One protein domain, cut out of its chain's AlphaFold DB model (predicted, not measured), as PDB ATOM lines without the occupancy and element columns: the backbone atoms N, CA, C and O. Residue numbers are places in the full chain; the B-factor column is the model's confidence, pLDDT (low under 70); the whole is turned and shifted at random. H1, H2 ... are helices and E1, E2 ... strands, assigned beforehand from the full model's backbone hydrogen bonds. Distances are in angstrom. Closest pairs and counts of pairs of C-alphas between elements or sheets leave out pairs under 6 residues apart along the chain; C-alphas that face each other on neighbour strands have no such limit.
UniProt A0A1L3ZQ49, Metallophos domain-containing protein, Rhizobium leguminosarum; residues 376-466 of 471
ATOM      1  N   VAL A 376      32.323 -32.235  74.991       87.44
ATOM      2  CA  VAL A 376      33.266 -31.729  75.995       87.44
ATOM      3  C   VAL A 376      34.663 -31.632  75.387       87.44
ATOM      4  O   VAL A 376      35.178 -32.583  74.793       87.44
ATOM      5  N   LEU A 377      35.272 -30.455  75.510       88.88
ATOM      6  CA  LEU A 377      36.664 -30.190  75.171       88.88
ATOM      7  C   LEU A 377      37.420 -29.868  76.451       88.88
ATOM      8  O   LEU A 377      37.085 -28.890  77.112       88.88
ATOM      9  N   GLN A 378      38.454 -30.644  76.761       88.06
ATOM     10  CA  GLN A 378      39.317 -30.408  77.914       88.06
ATOM     11  C   GLN A 378      40.784 -30.263  77.497       88.06
ATOM     12  O   GLN A 378      41.234 -30.877  76.522       88.06
ATOM     13  N   GLY A 379      41.520 -29.407  78.203       84.75
ATOM     14  CA  GLY A 379      42.961 -29.245  78.047       84.75
ATOM     15  C   GLY A 379      43.505 -28.037  78.800       84.75
ATOM     16  O   GLY A 379      42.751 -27.205  79.287       84.75
ATOM     17  N   SER A 380      44.828 -27.914  78.850       85.06
ATOM     18  CA  SER A 380      45.526 -26.826  79.551       85.06
ATOM     19  C   SER A 380      46.013 -25.692  78.637       85.06
ATOM     20  O   SER A 380      46.398 -24.629  79.112       85.06
ATOM     21  N   ASP A 381      45.987 -25.886  77.314       85.12
ATOM     22  CA  ASP A 381      46.392 -24.872  76.334       85.12
ATOM     23  C   ASP A 381      45.155 -24.158  75.762       85.12
ATOM     24  O   ASP A 381      44.345 -24.752  75.037       85.12
ATOM     25  N   ILE A 382      45.016 -22.868  76.088       87.19
ATOM     26  CA  ILE A 382      43.874 -22.049  75.675       87.19
ATOM     27  C   ILE A 382      43.814 -21.819  74.158       87.19
ATOM     28  O   ILE A 382      42.715 -21.773  73.602       87.19
ATOM     29  N   ASP A 383      44.959 -21.710  73.475       86.12
ATOM     30  CA  ASP A 383      44.999 -21.535  72.020       86.12
ATOM     31  C   ASP A 383      44.460 -22.800  71.341       86.12
ATOM     32  O   ASP A 383      43.599 -22.736  70.459       86.12
ATOM     33  N   VAL A 384      44.896 -23.972  71.818       87.19
ATOM     34  CA  VAL A 384      44.435 -25.268  71.304       87.19
ATOM     35  C   VAL A 384      42.946 -25.481  71.570       87.19
ATOM     36  O   VAL A 384      42.222 -25.926  70.675       87.19
ATOM     37  N   LEU A 385      42.473 -25.182  72.783       89.56
ATOM     38  CA  LEU A 385      41.060 -25.326  73.131       89.56
ATOM     39  C   LEU A 385      40.165 -24.398  72.318       89.56
ATOM     40  O   LEU A 385      39.113 -24.832  71.848       89.56
ATOM     41  N   TYR A 386      40.587 -23.152  72.113       90.44
ATOM     42  CA  TYR A 386      39.847 -22.190  71.309       90.44
ATOM     43  C   TYR A 386      39.712 -22.645  69.851       90.44
ATOM     44  O   TYR A 386      38.602 -22.688  69.319       90.44
ATOM     45  N   ASP A 387      40.812 -23.076  69.229       89.88
ATOM     46  CA  ASP A 387      40.799 -23.587  67.855       89.88
ATOM     47  C   ASP A 387      39.893 -24.824  67.713       89.88
ATOM     48  O   ASP A 387      39.144 -24.959  66.740       89.88
ATOM     49  N   ARG A 388      39.921 -25.730  68.702       90.62
ATOM     50  CA  ARG A 388      39.034 -26.903  68.746       90.62
ATOM     51  C   ARG A 388      37.576 -26.504  68.922       90.62
ATOM     52  O   ARG A 388      36.729 -27.049  68.220       90.62
ATOM     53  N   ALA A 389      37.279 -25.547  69.798       90.88
ATOM     54  CA  ALA A 389      35.927 -25.038  70.004       90.88
ATOM     55  C   ALA A 389      35.357 -24.451  68.706       90.88
ATOM     56  O   ALA A 389      34.252 -24.822  68.307       90.88
ATOM     57  N   ILE A 390      36.134 -23.626  67.992       91.12
ATOM     58  CA  ILE A 390      35.747 -23.112  66.670       91.12
ATOM     59  C   ILE A 390      35.472 -24.264  65.704       91.12
ATOM     60  O   ILE A 390      34.442 -24.260  65.030       91.12
ATOM     61  N   LYS A 391      36.365 -25.262  65.635       89.00
ATOM     62  CA  LYS A 391      36.208 -26.399  64.719       89.00
ATOM     63  C   LYS A 391      34.949 -27.210  65.017       89.00
ATOM     64  O   LYS A 391      34.217 -27.532  64.088       89.00
ATOM     65  N   VAL A 392      34.677 -27.516  66.287       88.50
ATOM     66  CA  VAL A 392      33.468 -28.251  66.695       88.50
ATOM     67  C   VAL A 392      32.207 -27.466  66.337       88.50
ATOM     68  O   VAL A 392      31.273 -28.038  65.780       88.50
ATOM     69  N   VAL A 393      32.174 -26.161  66.623       88.00
ATOM     70  CA  VAL A 393      31.018 -25.313  66.291       88.00
ATOM     71  C   VAL A 393      30.821 -25.226  64.778       88.00
ATOM     72  O   VAL A 393      29.691 -25.347  64.309       88.00
ATOM     73  N   GLY A 394      31.905 -25.065  64.016       86.56
ATOM     74  CA  GLY A 394      31.878 -25.012  62.553       86.56
ATOM     75  C   GLY A 394      31.413 -26.316  61.900       86.56
ATOM     76  O   GLY A 394      30.700 -26.270  60.901       86.56
ATOM     77  N   ASP A 395      31.757 -27.467  62.486       83.56
ATOM     78  CA  ASP A 395      31.294 -28.789  62.033       83.56
ATOM     79  C   ASP A 395      29.820 -29.062  62.398       83.56
ATOM     80  O   ASP A 395      29.199 -29.968  61.839       83.56
ATOM     81  N   GLY A 396      29.250 -28.267  63.308       81.69
ATOM     82  CA  GLY A 396      27.887 -28.395  63.805       81.69
ATOM     83  C   GLY A 396      27.786 -29.277  65.052       81.69
ATOM     84  O   GLY A 396      28.219 -30.425  65.077       81.69
ATOM     85  N   LEU A 397      27.131 -28.754  66.092       76.94
ATOM     86  CA  LEU A 397      26.950 -29.435  67.384       76.94
ATOM     87  C   LEU A 397      25.815 -30.475  67.403       76.94
ATOM     88  O   LEU A 397      25.550 -31.078  68.439       76.94
ATOM     89  N   GLY A 398      25.082 -30.649  66.298       71.31
ATOM     90  CA  GLY A 398      23.960 -31.596  66.233       71.31
ATOM     91  C   GLY A 398      22.848 -31.342  67.266       71.31
ATOM     92  O   GLY A 398      22.126 -32.268  67.617       71.31
ATOM     93  N   GLY A 399      22.726 -30.108  67.772       69.56
ATOM     94  CA  GLY A 399      21.771 -29.725  68.821       69.56
ATOM     95  C   GLY A 399      22.282 -29.868  70.262       69.56
ATOM     96  O   GLY A 399      21.572 -29.462  71.179       69.56
ATOM     97  N   GLY A 400      23.493 -30.395  70.469       77.12
ATOM     98  CA  GLY A 400      24.139 -30.487  71.779       77.12
ATOM     99  C   GLY A 400      24.764 -29.168  72.253       77.12
ATOM    100  O   GLY A 400      24.974 -28.236  71.476       77.12
ATOM    101  N   ALA A 401      25.084 -29.090  73.547       85.69
ATOM    102  CA  ALA A 401      25.867 -27.989  74.111       85.69
ATOM    103  C   ALA A 401      27.373 -28.223  73.905       85.69
ATOM    104  O   ALA A 401      27.833 -29.362  73.919       85.69
ATOM    105  N   LEU A 402      28.153 -27.151  73.759       88.44
ATOM    106  CA  LEU A 402      29.612 -27.220  73.842       88.44
ATOM    107  C   LEU A 402      30.046 -26.886  75.270       88.44
ATOM    108  O   LEU A 402      29.729 -25.808  75.771       88.44
ATOM    109  N   VAL A 403      30.793 -27.787  75.899       88.44
ATOM    110  CA  VAL A 403      31.446 -27.566  77.192       88.44
ATOM    111  C   VAL A 403      32.947 -27.480  76.945       88.44
ATOM    112  O   VAL A 403      33.532 -28.389  76.364       88.44
ATOM    113  N   VAL A 404      33.572 -26.380  77.359       89.38
ATOM    114  CA  VAL A 404      35.024 -26.188  77.257       89.38
ATOM    115  C   VAL A 404      35.579 -26.075  78.670       89.38
ATOM    116  O   VAL A 404      35.204 -25.162  79.402       89.38
ATOM    117  N   HIS A 405      36.453 -27.003  79.042       88.25
ATOM    118  CA  HIS A 405      37.143 -27.043  80.321       88.25
ATOM    119  C   HIS A 405      38.623 -26.714  80.102       88.25
ATOM    120  O   HIS A 405      39.367 -27.507  79.526       88.25
ATOM    121  N   LEU A 406      39.028 -25.508  80.504       87.25
ATOM    122  CA  LEU A 406      40.431 -25.107  80.532       87.25
ATOM    123  C   LEU A 406      41.009 -25.477  81.899       87.25
ATOM    124  O   LEU A 406      40.629 -24.872  82.901       87.25
ATOM    125  N   ASP A 407      41.938 -26.428  81.911       84.44
ATOM    126  CA  ASP A 407      42.745 -26.776  83.079       84.44
ATOM    127  C   ASP A 407      43.799 -25.675  83.277       84.44
ATOM    128  O   ASP A 407      44.940 -25.786  82.823       84.44
ATOM    129  N   ALA A 408      43.377 -24.548  83.852       75.00
ATOM    130  CA  ALA A 408      44.244 -23.404  84.100       75.00
ATOM    131  C   ALA A 408      45.159 -23.669  85.304       75.00
ATOM    132  O   ALA A 408      44.696 -24.117  86.350       75.00
ATOM    133  N   ASP A 409      46.447 -23.345  85.175       70.25
ATOM    134  CA  ASP A 409      47.355 -23.335  86.319       70.25
ATOM    135  C   ASP A 409      46.979 -22.186  87.267       70.25
ATOM    136  O   ASP A 409      47.033 -21.016  86.882       70.25
ATOM    137  N   ASP A 410      46.711 -22.503  88.538       63.03
ATOM    138  CA  ASP A 410      46.401 -21.543  89.619       63.03
ATOM    139  C   ASP A 410      47.520 -20.504  89.886       63.03
ATOM    140  O   ASP A 410      47.394 -19.638  90.751       63.03
ATOM    141  N   THR A 411      48.647 -20.599  89.173       54.47
ATOM    142  CA  THR A 411      49.832 -19.739  89.330       54.47
ATOM    143  C   THR A 411      49.979 -18.674  88.243       54.47
ATOM    144  O   THR A 411      50.861 -17.817  88.354       54.47
ATOM    145  N   ALA A 412      49.129 -18.685  87.209       54.81
ATOM    146  CA  ALA A 412      49.040 -17.573  86.271       54.81
ATOM    147  C   ALA A 412      48.513 -16.350  87.040       54.81
ATOM    148  O   ALA A 412      47.456 -16.425  87.656       54.81
ATOM    149  N   GLY A 413      49.291 -15.263  87.094       59.06
ATOM    150  CA  GLY A 413      48.957 -14.054  87.858       59.06
ATOM    151  C   GLY A 413      47.710 -13.313  87.350       59.06
ATOM    152  O   GLY A 413      46.801 -13.897  86.776       59.06
ATOM    153  N   ASP A 414      47.665 -11.989  87.515       60.53
ATOM    154  CA  ASP A 414      46.503 -11.168  87.116       60.53
ATOM    155  C   ASP A 414      46.217 -11.141  85.592       60.53
ATOM    156  O   ASP A 414      45.195 -10.595  85.163       60.53
ATOM    157  N   ASP A 415      47.095 -11.716  84.764       66.62
ATOM    158  CA  ASP A 415      46.932 -11.774  83.311       66.62
ATOM    159  C   ASP A 415      45.961 -12.893  82.913       66.62
ATOM    160  O   ASP A 415      46.271 -14.086  82.948       66.62
ATOM    161  N   LEU A 416      44.766 -12.490  82.488       70.81
ATOM    162  CA  LEU A 416      43.741 -13.407  82.011       70.81
ATOM    163  C   LEU A 416      44.158 -14.037  80.671       70.81
ATOM    164  O   LEU A 416      44.575 -13.326  79.745       70.81
ATOM    165  N   PRO A 417      44.004 -15.362  80.507       78.19
ATOM    166  CA  PRO A 417      44.400 -16.020  79.274       78.19
ATOM    167  C   PRO A 417      43.430 -15.634  78.145       78.19
ATOM    168  O   PRO A 417      42.218 -15.840  78.240       78.19
ATOM    169  N   LEU A 418      43.969 -15.073  77.057       83.94
ATOM    170  CA  LEU A 418      43.238 -14.767  75.825       83.94
ATOM    171  C   LEU A 418      43.843 -15.574  74.667       83.94
ATOM    172  O   LEU A 418      45.052 -15.460  74.445       83.94
ATOM    173  N   PRO A 419      43.042 -16.325  73.888       87.25
ATOM    174  CA  PRO A 419      43.562 -17.021  72.719       87.25
ATOM    175  C   PRO A 419      44.149 -16.033  71.707       87.25
ATOM    176  O   PRO A 419      43.523 -15.030  71.357       87.25
ATOM    177  N   ARG A 420      45.321 -16.336  71.154       83.69
ATOM    178  CA  ARG A 420      46.019 -15.504  70.164       83.69
ATOM    179  C   ARG A 420      45.180 -15.269  68.920       83.69
ATOM    180  O   ARG A 420      45.201 -14.155  68.401       83.69
ATOM    181  N   ALA A 421      44.417 -16.273  68.494       84.38
ATOM    182  CA  ALA A 421      43.521 -16.198  67.344       84.38
ATOM    183  C   ALA A 421      42.183 -15.489  67.638       84.38
ATOM    184  O   ALA A 421      41.410 -15.265  66.711       84.38
ATOM    185  N   TYR A 422      41.898 -15.119  68.893       86.88
ATOM    186  CA  TYR A 422      40.668 -14.411  69.239       86.88
ATOM    187  C   TYR A 422      40.694 -12.980  68.692       86.88
ATOM    188  O   TYR A 422      41.469 -12.138  69.161       86.88
ATOM    189  N   GLU A 423      39.838 -12.692  67.712       85.50
ATOM    190  CA  GLU A 423      39.742 -11.366  67.103       85.50
ATOM    191  C   GLU A 423      39.077 -10.358  68.049       85.50
ATOM    192  O   GLU A 423      37.939 -10.536  68.482       85.50
ATOM    193  N   VAL A 424      39.779  -9.255  68.332       85.69
ATOM    194  CA  VAL A 424      39.237  -8.114  69.079       85.69
ATOM    195  C   VAL A 424      39.063  -6.943  68.108       85.69
ATOM    196  O   VAL A 424      40.059  -6.393  67.628       85.69
ATOM    197  N   PRO A 425      37.822  -6.543  67.770       84.31
ATOM    198  CA  PRO A 425      37.585  -5.486  66.795       84.31
ATOM    199  C   PRO A 425      38.319  -4.185  67.146       84.31
ATOM    200  O   PRO A 425      38.133  -3.621  68.221       84.31
ATOM    201  N   GLY A 426      39.146  -3.694  66.219       84.38
ATOM    202  CA  GLY A 426      39.861  -2.421  66.361       84.38
ATOM    203  C   GLY A 426      41.133  -2.455  67.218       84.38
ATOM    204  O   GLY A 426      41.779  -1.417  67.338       84.38
ATOM    205  N   ILE A 427      41.528  -3.611  67.765       85.38
ATOM    206  CA  ILE A 427      42.719  -3.757  68.616       85.38
ATOM    207  C   ILE A 427      43.622  -4.849  68.039       85.38
ATOM    208  O   ILE A 427      43.180  -5.975  67.826       85.38
ATOM    209  N   LYS A 428      44.888  -4.517  67.762       79.81
ATOM    210  CA  LYS A 428      45.845  -5.445  67.126       79.81
ATOM    211  C   LYS A 428      47.057  -5.785  67.988       79.81
ATOM    212  O   LYS A 428      47.682  -6.808  67.738       79.81
ATOM    213  N   ASP A 429      47.402  -4.944  68.955       87.56
ATOM    214  CA  ASP A 429      48.527  -5.172  69.859       87.56
ATOM    215  C   ASP A 429      48.100  -5.926  71.126       87.56
ATOM    216  O   ASP A 429      46.978  -5.777  71.615       87.56
ATOM    217  N   ASP A 430      49.007  -6.739  71.668       82.81
ATOM    218  CA  ASP A 430      48.716  -7.615  72.808       82.81
ATOM    219  C   ASP A 430      48.372  -6.835  74.084       82.81
ATOM    220  O   ASP A 430      47.491  -7.246  74.839       82.81
ATOM    221  N   ALA A 431      48.990  -5.669  74.300       86.25
ATOM    222  CA  ALA A 431      48.710  -4.823  75.460       86.25
ATOM    223  C   ALA A 431      47.275  -4.273  75.432       86.25
ATOM    224  O   ALA A 431      46.562  -4.311  76.436       86.25
ATOM    225  N   GLY A 432      46.821  -3.802  74.272       87.56
ATOM    226  CA  GLY A 432      45.452  -3.360  74.052       87.56
ATOM    227  C   GLY A 432      44.450  -4.497  74.224       87.56
ATOM    228  O   GLY A 432      43.391  -4.289  74.817       87.56
ATOM    229  N   ARG A 433      44.783  -5.707  73.753       88.19
ATOM    230  CA  ARG A 433      43.932  -6.899  73.906       88.19
ATOM    231  C   ARG A 433      43.781  -7.300  75.369       88.19
ATOM    232  O   ARG A 433      42.661  -7.550  75.810       88.19
ATOM    233  N   GLN A 434      44.876  -7.294  76.128       87.31
ATOM    234  CA  GLN A 434      44.854  -7.576  77.564       87.31
ATOM    235  C   GLN A 434      44.080  -6.513  78.344       87.31
ATOM    236  O   GLN A 434      43.220  -6.839  79.162       87.31
ATOM    237  N   LYS A 435      44.285  -5.231  78.020       87.38
ATOM    238  CA  LYS A 435      43.500  -4.139  78.604       87.38
ATOM    239  C   LYS A 435      42.004  -4.299  78.321       87.38
ATOM    240  O   LYS A 435      41.200  -4.157  79.238       87.38
ATOM    241  N   TRP A 436      41.635  -4.613  77.081       89.69
ATOM    242  CA  TRP A 436      40.246  -4.862  76.697       89.69
ATOM    243  C   TRP A 436      39.633  -6.029  77.482       89.69
ATOM    244  O   TRP A 436      38.534  -5.884  78.020       89.69
ATOM    245  N   LEU A 437      40.344  -7.157  77.595       87.56
ATOM    246  CA  LEU A 437      39.867  -8.316  78.350       87.56
ATOM    247  C   LEU A 437      39.701  -7.975  79.837       87.56
ATOM    248  O   LEU A 437      38.668  -8.287  80.430       87.56
ATOM    249  N   GLY A 438      40.672  -7.271  80.422       85.44
ATOM    250  CA  GLY A 438      40.606  -6.795  81.802       85.44
ATOM    251  C   GLY A 438      39.426  -5.849  82.048       85.44
ATOM    252  O   GLY A 438      38.701  -6.007  83.030       85.44
ATOM    253  N   GLU A 439      39.174  -4.898  81.142       86.88
ATOM    254  CA  GLU A 439      38.011  -4.003  81.204       86.88
ATOM    255  C   GLU A 439      36.687  -4.776  81.099       86.88
ATOM    256  O   GLU A 439      35.756  -4.513  81.868       86.88
ATOM    257  N   LEU A 440      36.611  -5.760  80.197       84.38
ATOM    258  CA  LEU A 440      35.436  -6.612  80.009       84.38
ATOM    259  C   LEU A 440      35.139  -7.450  81.259       84.38
ATOM    260  O   LEU A 440      34.003  -7.460  81.741       84.38
ATOM    261  N   VAL A 441      36.148  -8.133  81.809       81.12
ATOM    262  CA  VAL A 441      35.991  -8.940  83.026       81.12
ATOM    263  C   VAL A 441      35.624  -8.057  84.209       81.12
ATOM    264  O   VAL A 441      34.666  -8.365  84.922       81.12
ATOM    265  N   ARG A 442      36.290  -6.909  84.383       81.00
ATOM    266  CA  ARG A 442      35.949  -5.950  85.438       81.00
ATOM    267  C   ARG A 442      34.498  -5.489  85.333       81.00
ATOM    268  O   ARG A 442      33.798  -5.481  86.341       81.00
ATOM    269  N   TRP A 443      34.015  -5.176  84.130       79.94
ATOM    270  CA  TRP A 443      32.621  -4.785  83.905       79.94
ATOM    271  C   TRP A 443      31.620  -5.873  84.324       79.94
ATOM    272  O   TRP A 443      30.598  -5.562  84.945       79.94
ATOM    273  N   TRP A 444      31.913  -7.145  84.036       71.62
ATOM    274  CA  TRP A 444      31.085  -8.278  84.470       71.62
ATOM    275  C   TRP A 444      31.102  -8.506  85.989       71.62
ATOM    276  O   TRP A 444      30.123  -9.021  86.537       71.62
ATOM    277  N   GLN A 445      32.183  -8.108  86.664       73.69
ATOM    278  CA  GLN A 445      32.371  -8.229  88.114       73.69
ATOM    279  C   GLN A 445      31.784  -7.056  88.919       73.69
ATOM    280  O   GLN A 445      31.695  -7.136  90.144       73.69
ATOM    281  N   GLU A 446      31.348  -5.976  88.266       73.75
ATOM    282  CA  GLU A 446      30.718  -4.835  88.938       73.75
ATOM    283  C   GLU A 446      29.430  -5.263  89.688       73.75
ATOM    284  O   GLU A 446      28.611  -6.012  89.144       73.75
ATOM    285  N   PRO A 447      29.138  -4.736  90.888       64.62
ATOM    286  CA  PRO A 447      28.021  -5.204  91.716       64.62
ATOM    287  C   PRO A 447      26.630  -4.874  91.146       64.62
ATOM    288  O   PRO A 447      25.676  -5.633  91.350       64.62
ATOM    289  N   HIS A 448      26.476  -3.766  90.405       63.84
ATOM    290  CA  HIS A 448      25.162  -3.275  89.957       63.84
ATOM    291  C   HIS A 448      25.117  -2.808  88.501       63.84
ATOM    292  O   HIS A 448      25.884  -1.942  88.070       63.84
ATOM    293  N   SER A 449      24.170  -3.355  87.732       63.97
ATOM    294  CA  SER A 449      23.848  -2.817  86.411       63.97
ATOM    295  C   SER A 449      23.084  -1.512  86.566       63.97
ATOM    296  O   SER A 449      22.028  -1.485  87.192       63.97
ATOM    297  N   LYS A 450      23.566  -0.437  85.930       63.47
ATOM    298  CA  LYS A 450      22.822   0.831  85.825       63.47
ATOM    299  C   LYS A 450      21.455   0.649  85.142       63.47
ATOM    300  O   LYS A 450      20.578   1.492  85.295       63.47
ATOM    301  N   LEU A 451      21.262  -0.456  84.412       60.75
ATOM    302  CA  LEU A 451      20.004  -0.825  83.758       60.75
ATOM    303  C   LEU A 451      19.049  -1.616  84.667       60.75
ATOM    304  O   LEU A 451      17.869  -1.706  84.343       60.75
ATOM    305  N   ALA A 452      19.509  -2.139  85.812       62.03
ATOM    306  CA  ALA A 452      18.671  -2.917  86.736       62.03
ATOM    307  C   ALA A 452      17.498  -2.104  87.310       62.03
ATOM    308  O   ALA A 452      16.464  -2.664  87.646       62.03
ATOM    309  N   VAL A 453      17.637  -0.777  87.376       62.09
ATOM    310  CA  VAL A 453      16.574   0.141  87.823       62.09
ATOM    311  C   VAL A 453      15.488   0.331  86.748       62.09
ATOM    312  O   VAL A 453      14.398   0.803  87.047       62.09
ATOM    313  N   ARG A 454      15.771  -0.017  85.484       60.72
ATOM    314  CA  ARG A 454      14.910   0.268  84.320       60.72
ATOM    315  C   ARG A 454      14.316  -0.969  83.646       60.72
ATOM    316  O   ARG A 454      13.404  -0.818  82.841       60.72
ATOM    317  N   LEU A 455      14.820  -2.165  83.943       58.00
ATOM    318  CA  LEU A 455      14.351  -3.421  83.357       58.00
ATOM    319  C   LEU A 455      13.680  -4.277  84.446       58.00
ATOM    320  O   LEU A 455      14.375  -4.756  85.339       58.00
ATOM    321  N   PRO A 456      12.349  -4.491  84.387       53.69
ATOM    322  CA  PRO A 456      11.607  -5.280  85.379       53.69
ATOM    323  C   PRO A 456      11.961  -6.774  85.394       53.69
ATOM    324  O   PRO A 456      11.581  -7.486  86.319       53.69
ATOM    325  N   GLN A 457      12.653  -7.265  84.361       52.59
ATOM    326  CA  GLN A 457      13.040  -8.665  84.209       52.59
ATOM    327  C   GLN A 457      14.563  -8.801  84.282       52.59
ATOM    328  O   GLN A 457      15.304  -8.058  83.636       52.59
ATOM    329  N   ALA A 458      15.033  -9.763  85.076       51.47
ATOM    330  CA  ALA A 458      16.448 -10.057  85.258       51.47
ATOM    331  C   ALA A 458      17.018 -10.787  84.027       51.47
ATOM    332  O   ALA A 458      17.212 -11.999  84.044       51.47
ATOM    333  N   HIS A 459      17.296 -10.065  82.943       43.69
ATOM    334  CA  HIS A 459      18.158 -10.594  81.888       43.69
ATOM    335  C   HIS A 459      19.606 -10.604  82.391       43.69
ATOM    336  O   HIS A 459      20.224  -9.551  82.517       43.69
ATOM    337  N   GLY A 460      20.116 -11.797  82.709       52.66
ATOM    338  CA  GLY A 460      21.510 -12.036  83.093       52.66
ATOM    339  C   GLY A 460      21.880 -11.461  84.463       52.66
ATOM    340  O   GLY A 460      22.267 -10.300  84.592       52.66
ATOM    341  N   ALA A 461      21.805 -12.278  85.514       52.03
ATOM    342  CA  ALA A 461      22.458 -11.937  86.773       52.03
ATOM    343  C   ALA A 461      23.982 -11.879  86.542       52.03
ATOM    344  O   ALA A 461      24.553 -12.786  85.942       52.03
ATOM    345  N   ARG A 462      24.641 -10.799  86.987       58.84
ATOM    346  CA  ARG A 462      26.112 -10.688  86.957       58.84
ATOM    347  C   ARG A 462      26.740 -11.816  87.778       58.84
ATOM    348  O   ARG A 462      26.119 -12.253  88.743       58.84
ATOM    349  N   MET A 463      27.960 -12.246  87.442       52.66
ATOM    350  CA  MET A 463      28.603 -13.425  88.054       52.66
ATOM    351  C   MET A 463      28.652 -13.374  89.591       52.66
ATOM    352  O   MET A 463      28.349 -14.373  90.235       52.66
ATOM    353  N   ARG A 464      28.890 -12.200  90.197       52.09
ATOM    354  CA  ARG A 464      28.841 -12.013  91.667       52.09
ATOM    355  C   ARG A 464      27.457 -12.183  92.308       52.09
ATOM    356  O   ARG A 464      27.330 -12.094  93.520       52.09
ATOM    357  N   ARG A 465      26.399 -12.371  91.518       50.62
ATOM    358  CA  ARG A 465      25.013 -12.493  91.991       50.62
ATOM    359  C   ARG A 465      24.446 -13.907  91.819       50.62
ATOM    360  O   ARG A 465      23.232 -14.086  91.939       50.62
ATOM    361  N   PHE A 466      25.285 -14.909  91.546       43.81
ATOM    362  CA  PHE A 466      24.865 -16.311  91.523       43.81
ATOM    363  C   PHE A 466      24.581 -16.790  92.960       43.81
ATOM    364  O   PHE A 466      25.442 -16.703  93.825       43.81
TER     365      PHE A 466
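AT A GLANCE: This is residues 376 to 466 of the 471 residues of the protein "Metallophos domain-containing protein" of Rhizobium leguminosarum (UniProt A0A1L3ZQ49). Two well-separated parts are joined by a long loop: a small unit of two parallel strands, E1 and E2, with H1 packed along them, and away from it H2, the longest helix, followed by a looping tail. The whole is loose, with a radius of gyration of the C-alphas of 16.2 A and spans of 41 by 37 by 30 A; residues 394 to 400 and 453 to 460 stick out. The printed part has 91 residues, with two named helices and two named strands in the order E1, H1, E2, H2. The class is mixed, helices and strands, with 39 residues in named elements, under half of the printed part.

HOW THE PARTS SIT: E1, residues 376 to 379, and E2, residues 402 to 406, are parallel neighbours, their directions 16 degrees apart. N 377 and O 403 are 2.8 A apart and N 405 and O 377 are 2.8 A apart, both within hydrogen-bond range. With H1, residues 382 to 395, they form a strand-helix-strand unit, two parallel strands with a helix between them in the chain, whose crossover is right-handed. The closest C-alphas of E1 and H1 are those of Gly 379 and Leu 385, 6.6 A apart. Those of H1 and E2 are Ile 382 and Leu 406, 6.7 A apart. H2, residues 430 to 445, is apart from E1 and H1. In H1 and H2 every O i to N i+4 pair is within hydrogen-bond range.

IN THESE COORDINATES: E1 begins at C-alpha 376 (33.266, -31.729, 75.995) and is 10.2 A long; E2 is 12.9 A. H1 measures 19.7 A. H2 measures 22.4 A and ends at C-alpha 445 (32.371, -8.229, 88.114).

THE WHOLE: The two C-alphas farthest apart, those of Asp 395 and Val 453, are 41.5 A apart. The printed part has no cut. The link from E2 to H2, residues 407 to 429, is long. Mean pLDDT of the printed part is 76.4; it is under 70 at residue 399, residues 410 to 415 and residues 447 to 466.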